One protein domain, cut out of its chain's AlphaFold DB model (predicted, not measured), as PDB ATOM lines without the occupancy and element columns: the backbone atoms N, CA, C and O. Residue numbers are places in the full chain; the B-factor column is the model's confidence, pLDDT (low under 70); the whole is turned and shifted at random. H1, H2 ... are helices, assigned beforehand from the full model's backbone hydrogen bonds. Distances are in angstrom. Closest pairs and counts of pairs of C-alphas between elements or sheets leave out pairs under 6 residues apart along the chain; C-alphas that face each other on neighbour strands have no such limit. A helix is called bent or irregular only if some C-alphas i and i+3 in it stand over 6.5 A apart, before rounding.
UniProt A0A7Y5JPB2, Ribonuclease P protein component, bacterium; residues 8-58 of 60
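Overview. This is residues 8 to 58 of the 60 residues of the protein "Ribonuclease P protein component" of bacterium (UniProt A0A7Y5JPB2). Two helices, H1 and H2, run the same way but slant across each other at 45 degrees and come near at one place, while a long stretch with no named element, residues 24 to 44, folds back from the end of H1 to the beginning of H2. Residues 30 to 35 of that stretch stick out from the rest. The printed part has 51 residues, with H1 and then H2 along the chain and no named strand; its class is all helix. It is compact, with a radius of gyration of the C-alphas of 11.1 A, and elongated, spanning 31 by 20 by 19 A.

Arrangement. H1, residues 8 to 23, and H2, residues 45 to 58, are close but not clearly touching, with 1 pair of C-alphas within 8 A. The closest C-alphas of the two are those of Phe 20 and Glu 49, 7.5 A apart. Their lines stand at a steep tilt of 45 degrees, and they run the same way. Their centres are 14.0 A apart. In H1 every O i to N i+4 pair is within hydrogen-bond range; in H2, 9 of 10 are.

Along the chain. H1 begins at C-alpha 8 (209.852, 170.310, 250.919) and ends at Leu 23, 22.5 A from first to last C-alpha. Residues 24 to 44 follow, with C-alphas 7 to 17 A from the mean of the C-alphas. H2 begins at C-alpha 45 (213.380, 155.455, 249.712) and ends at C-alpha 58 (207.769, 143.208, 235.000), a length of 19.9 A. Neither helix is bent or irregular.

Size, cuts and confidence. The C-alphas of Val 8 and Lys 58, the two farthest apart, are 31.5 A from each other. The printed part has no cut. The link from H1 to H2, 21 residues, is long, and its residues 30 to 35 stand free. The mean pLDDT of the printed part is 93.2, and no printed residue is under 70.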
ATOM      1  N   VAL A   8     208.526 170.927 250.798       94.12
ATOM      2  CA  VAL A   8     209.852 170.310 250.919       94.12
ATOM      3  C   VAL A   8     209.773 168.809 250.648       94.12
ATOM      4  O   VAL A   8     210.496 168.316 249.787       94.12
ATOM      5  N   VAL A   9     208.829 168.104 251.282       94.12
ATOM      6  CA  VAL A   9     208.612 166.661 251.068       94.12
ATOM      7  C   VAL A   9     208.302 166.359 249.598       94.12
ATOM      8  O   VAL A   9     208.897 165.464 249.002       94.12
ATOM      9  N   ARG A  10     207.435 167.153 248.952       94.62
ATOM     10  CA  ARG A  10     207.129 166.976 247.518       94.62
ATOM     11  C   ARG A  10     208.341 167.205 246.622       94.62
ATOM     12  O   ARG A  10     208.541 166.458 245.667       94.62
ATOM     13  N   ASN A  11     209.128 168.243 246.898       95.38
ATOM     14  CA  ASN A  11     210.355 168.523 246.152       95.38
ATOM     15  C   ASN A  11     211.375 167.399 246.321       95.38
ATOM     16  O   ASN A  11     211.979 166.979 245.336       95.38
ATOM     17  N   TYR A  12     211.503 166.874 247.537       95.75
ATOM     18  CA  TYR A  12     212.364 165.740 247.828       95.75
ATOM     19  C   TYR A  12     211.953 164.501 247.020       95.75
ATOM     20  O   TYR A  12     212.786 163.967 246.291       95.75
ATOM     21  N   HIS A  13     210.671 164.117 247.027       95.50
ATOM     22  CA  HIS A  13     210.195 162.979 246.226       95.50
ATOM     23  C   HIS A  13     210.415 163.174 244.726       95.50
ATOM     24  O   HIS A  13     210.876 162.264 244.041       95.50
ATOM     25  N   ARG A  14     210.125 164.375 244.205       95.88
ATOM     26  CA  ARG A  14     210.377 164.698 242.794       95.88
ATOM     27  C   ARG A  14     211.848 164.539 242.435       95.88
ATOM     28  O   ARG A  14     212.152 163.999 241.377       95.88
ATOM     29  N   ARG A  15     212.752 165.010 243.298       97.12
ATOM     30  CA  ARG A  15     214.197 164.886 243.091       97.12
ATOM     31  C   ARG A  15     214.629 163.422 243.089       97.12
ATOM     32  O   ARG A  15     215.283 163.008 242.139       97.12
ATOM     33  N   ARG A  16     214.207 162.646 244.091       97.25
ATOM     34  CA  ARG A  16     214.533 161.217 244.204       97.25
ATOM     35  C   ARG A  16     214.031 160.412 243.009       97.25
ATOM     36  O   ARG A  16     214.792 159.648 242.432       97.25
ATOM     37  N   LEU A  17     212.800 160.649 242.558       96.12
ATOM     38  CA  LEU A  17     212.260 159.944 241.394       96.12
ATOM     39  C   LEU A  17     213.002 160.298 240.093       96.12
ATOM     40  O   LEU A  17     213.286 159.414 239.289       96.12
ATOM     41  N   LYS A  18     213.352 161.576 239.889       95.81
ATOM     42  CA  LYS A  18     214.166 162.001 238.736       95.81
ATOM     43  C   LYS A  18     215.559 161.374 238.759       95.81
ATOM     44  O   LYS A  18     216.067 160.974 237.715       95.81
ATOM     45  N   GLU A  19     216.170 161.295 239.936       97.50
ATOM     46  CA  GLU A  19     217.465 160.650 240.136       97.50
ATOM     47  C   GLU A  19     217.394 159.150 239.832       97.50
ATOM     48  O   GLU A  19     218.204 158.649 239.053       97.50
ATOM     49  N   PHE A  20     216.375 158.465 240.352       96.62
ATOM     50  CA  PHE A  20     216.118 157.060 240.061       96.62
ATOM     51  C   PHE A  20     215.921 156.813 238.560       96.62
ATOM     52  O   PHE A  20     216.539 155.906 238.009       96.62
ATOM     53  N   TYR A  21     215.116 157.632 237.874       94.56
ATOM     54  CA  TYR A  21     214.954 157.538 236.421       94.56
ATOM     55  C   TYR A  21     216.293 157.714 235.694       94.56
ATOM     56  O   TYR A  21     216.644 156.902 234.844       94.56
ATOM     57  N   ARG A  22     217.078 158.737 236.063       94.88
ATOM     58  CA  ARG A  22     218.381 159.023 235.442       94.88
ATOM     59  C   ARG A  22     219.353 157.850 235.572       94.88
ATOM     60  O   ARG A  22     220.031 157.535 234.600       94.88
ATOM     61  N   LEU A  23     219.434 157.240 236.753       95.62
ATOM     62  CA  LEU A  23     220.360 156.138 237.035       95.62
ATOM     63  C   LEU A  23     219.909 154.803 236.437       95.62
ATOM     64  O   LEU A  23     220.734 153.919 236.249       95.62
ATOM     65  N   ASN A  24     218.620 154.652 236.134       94.25
ATOM     66  CA  ASN A  24     218.036 153.376 235.732       94.25
ATOM     67  C   ASN A  24     217.225 153.493 234.445       94.25
ATOM     68  O   ASN A  24     216.208 152.820 234.308       94.25
ATOM     69  N   LYS A  25     217.651 154.354 233.509       89.94
ATOM     70  CA  LYS A  25     216.925 154.599 232.252       89.94
ATOM     71  C   LYS A  25     216.577 153.312 231.499       89.94
ATOM     72  O   LYS A  25     215.488 153.240 230.953       89.94
ATOM     73  N   GLY A  26     217.450 152.305 231.535       90.94
ATOM     74  CA  GLY A  26     217.226 151.019 230.865       90.94
ATOM     75  C   GLY A  26     216.103 150.154 231.449       90.94
ATOM     76  O   GLY A  26     215.726 149.181 230.819       90.94
ATOM     77  N   LEU A  27     215.558 150.485 232.628       91.06
ATOM     78  CA  LEU A  27     214.386 149.790 233.190       91.06
ATOM     79  C   LEU A  27     213.052 150.323 232.647       91.06
ATOM     80  O   LEU A  27     211.999 149.801 232.990       91.06
ATOM     81  N   TRP A  28     213.074 151.417 231.887       91.19
ATOM     82  CA  TRP A  28     211.871 152.055 231.365       91.19
ATOM     83  C   TRP A  28     211.733 151.692 229.889       91.19
ATOM     84  O   TRP A  28     212.705 151.809 229.147       91.19
ATOM     85  N   ALA A  29     210.538 151.282 229.460       87.31
ATOM     86  CA  ALA A  29     210.305 150.929 228.064       87.31
ATOM     87  C   ALA A  29     210.510 152.155 227.161       87.31
ATOM     88  O   ALA A  29     210.065 153.267 227.476       87.31
ATOM     89  N   GLU A  30     211.190 151.950 226.034       87.69
ATOM     90  CA  GLU A  30     211.446 153.015 225.070       87.69
ATOM     91  C   GLU A  30     210.130 153.572 224.510       87.69
ATOM     92  O   GLU A  30     209.192 152.837 224.210       87.69
ATOM     93  N   GLY A  31     210.033 154.902 224.420       85.50
ATOM     94  CA  GLY A  31     208.818 155.589 223.965       85.50
ATOM     95  C   GLY A  31     207.659 155.626 224.975       85.50
ATOM     96  O   GLY A  31     206.621 156.212 224.677       85.50
ATOM     97  N   GLY A  32     207.812 155.055 226.175       85.94
ATOM     98  CA  GLY A  32     206.769 155.063 227.201       85.94
ATOM     99  C   GLY A  32     206.579 156.424 227.885       85.94
ATOM    100  O   GLY A  32     207.535 157.067 228.325       85.94
ATOM    101  N   HIS A  33     205.321 156.846 228.049       88.38
ATOM    102  CA  HIS A  33     204.956 157.994 228.882       88.38
ATOM    103  C   HIS A  33     204.532 157.526 230.276       88.38
ATOM    104  O   HIS A  33     203.494 156.889 230.445       88.38
ATOM    105  N   TYR A  34     205.320 157.880 231.292       90.38
ATOM    106  CA  TYR A  34     205.091 157.445 232.667       90.38
ATOM    107  C   TYR A  34     204.678 158.608 233.567       90.38
ATOM    108  O   TYR A  34     205.330 159.654 233.601       90.38
ATOM    109  N   PHE A  35     203.631 158.392 234.363       91.69
ATOM    110  CA  PHE A  35     203.176 159.328 235.386       91.69
ATOM    111  C   PHE A  35     203.285 158.685 236.769       91.69
ATOM    112  O   PHE A  35     202.733 157.615 237.012       91.69
ATOM    113  N   ALA A  36     203.969 159.357 237.696       90.69
ATOM    114  CA  ALA A  36     204.078 158.914 239.081       90.69
ATOM    115  C   ALA A  36     203.208 159.775 240.000       90.69
ATOM    116  O   ALA A  36     203.389 160.991 240.099       90.69
ATOM    117  N   LEU A  37     202.290 159.123 240.714       91.81
ATOM    118  CA  LEU A  37     201.412 159.760 241.688       91.81
ATOM    119  C   LEU A  37     201.716 159.237 243.093       91.81
ATOM    120  O   LEU A  37     201.338 158.124 243.456       91.81
ATOM    121  N   PHE A  38     202.340 160.075 243.918       91.75
ATOM    122  CA  PHE A  38     202.481 159.794 245.344       91.75
ATOM    123  C   PHE A  38     201.141 160.053 246.037       91.75
ATOM    124  O   PHE A  38     200.619 161.167 245.976       91.75
ATOM    125  N   ARG A  39     200.578 159.032 246.693       90.56
ATOM    126  CA  ARG A  39     199.350 159.161 247.506       90.56
ATOM    127  C   ARG A  39     199.642 159.489 248.970       90.56
ATOM    128  O   ARG A  39     198.813 160.099 249.636       90.56
ATOM    129  N   GLN A  40     200.830 159.123 249.439       91.44
ATOM    130  CA  GLN A  40     201.319 159.351 250.795       91.44
ATOM    131  C   GLN A  40     202.826 159.630 250.778       91.44
ATOM    132  O   GLN A  40     203.476 159.366 249.757       91.44
ATOM    133  N   PRO A  41     203.392 160.193 251.859       93.25
ATOM    134  CA  PRO A  41     204.829 160.369 251.955       93.25
ATOM    135  C   PRO A  41     205.586 159.042 251.915       93.25
ATOM    136  O   PRO A  41     205.139 158.062 252.502       93.25
ATOM    137  N   VAL A  42     206.728 159.025 251.227       94.50
ATOM    138  CA  VAL A  42     207.634 157.871 251.224       94.50
ATOM    139  C   VAL A  42     208.609 158.057 252.376       94.50
ATOM    140  O   VAL A  42     209.365 159.030 252.390       94.50
ATOM    141  N   THR A  43     208.560 157.154 253.348       93.19
ATOM    142  CA  THR A  43     209.412 157.188 254.544       93.19
ATOM    143  C   THR A  43     210.734 156.455 254.335       93.19
ATOM    144  O   THR A  43     211.749 156.892 254.864       93.19
ATOM    145  N   ASP A  44     210.734 155.397 253.521       96.44
ATOM    146  CA  ASP A  44     211.923 154.634 253.144       96.44
ATOM    147  C   ASP A  44     212.079 154.633 251.619       96.44
ATOM    148  O   ASP A  44     211.303 154.018 250.884       96.44
ATOM    149  N   TRP A  45     213.080 155.371 251.139       95.56
ATOM    150  CA  TRP A  45     213.380 155.455 249.712       95.56
ATOM    151  C   TRP A  45     214.123 154.236 249.182       95.56
ATOM    152  O   TRP A  45     213.990 153.933 248.001       95.56
ATOM    153  N   THR A  46     214.863 153.527 250.027       96.00
ATOM    154  CA  THR A  46     215.601 152.334 249.617       96.00
ATOM    155  C   THR A  46     214.619 151.212 249.294       96.00
ATOM    156  O   THR A  46     214.647 150.679 248.184       96.00
ATOM    157  N   ASP A  47     213.687 150.914 250.206       96.56
ATOM    158  CA  ASP A  47     212.627 149.922 249.965       96.56
ATOM    159  C   ASP A  47     211.730 150.331 248.785       96.56
ATOM    160  O   ASP A  47     211.434 149.515 247.906       96.56
ATOM    161  N   PHE A  48     211.363 151.616 248.692       96.38
ATOM    162  CA  PHE A  48     210.577 152.124 247.567       96.38
ATOM    163  C   PHE A  48     211.272 151.890 246.219       96.38
ATOM    164  O   PHE A  48     210.634 151.432 245.270       96.38
ATOM    165  N   GLU A  49     212.571 152.178 246.119       96.12
ATOM    166  CA  GLU A  49     213.339 151.975 244.890       96.12
ATOM    167  C   GLU A  49     213.474 150.494 244.530       96.12
ATOM    168  O   GLU A  49     213.348 150.154 243.355       96.12
ATOM    169  N   VAL A  50     213.661 149.602 245.510       96.81
ATOM    170  CA  VAL A  50     213.672 148.145 245.279       96.81
ATOM    171  C   VAL A  50     212.339 147.683 244.689       96.81
ATOM    172  O   VAL A  50     212.316 147.008 243.655       96.81
ATOM    173  N   ARG A  51     211.215 148.100 245.285       95.25
ATOM    174  CA  ARG A  51     209.872 147.758 244.788       95.25
ATOM    175  C   ARG A  51     209.597 148.349 243.411       95.25
ATOM    176  O   ARG A  51     209.001 147.678 242.571       95.25
ATOM    177  N   LEU A  52     210.036 149.584 243.160       95.12
ATOM    178  CA  LEU A  52     209.860 150.241 241.868       95.12
ATOM    179  C   LEU A  52     210.670 149.546 240.768       95.12
ATOM    180  O   LEU A  52     210.131 149.328 239.687       95.12
ATOM    181  N   ARG A  53     211.919 149.141 241.040       94.94
ATOM    182  CA  ARG A  53     212.715 148.323 240.106       94.94
ATOM    183  C   ARG A  53     211.990 147.028 239.771       94.94
ATOM    184  O   ARG A  53     211.780 146.744 238.600       94.94
ATOM    185  N   ALA A  54     211.549 146.292 240.792       94.44
ATOM    186  CA  ALA A  54     210.838 145.030 240.608       94.44
ATOM    187  C   ALA A  54     209.530 145.192 239.813       94.44
ATOM    188  O   ALA A  54     209.150 144.289 239.074       94.44
ATOM    189  N   LEU A  55     208.835 146.327 239.956       92.75
ATOM    190  CA  LEU A  55     207.652 146.646 239.159       92.75
ATOM    191  C   LEU A  55     208.015 146.937 237.699       92.75
ATOM    192  O   LEU A  55     207.401 146.372 236.801       92.75
ATOM    193  N   LEU A  56     208.999 147.805 237.463       91.75
ATOM    194  CA  LEU A  56     209.410 148.196 236.113       91.75
ATOM    195  C   LEU A  56     209.955 147.006 235.319       91.75
ATOM    196  O   LEU A  56     209.561 146.822 234.174       91.75
ATOM    197  N   SER A  57     210.738 146.129 235.952       88.06
ATOM    198  CA  SER A  57     211.242 144.897 235.333       88.06
ATOM    199  C   SER A  57     210.157 143.882 234.957       88.06
ATOM    200  O   SER A  57     210.457 142.943 234.237       88.06
ATOM    201  N   LYS A  58     208.916 144.027 235.444       86.50
ATOM    202  CA  LYS A  58     207.769 143.208 235.000       86.50
ATOM    203  C   LYS A  58     207.019 143.821 233.817       86.50
ATOM    204  O   LYS A  58     206.183 143.151 233.223       86.50
TER     205      LYS A  58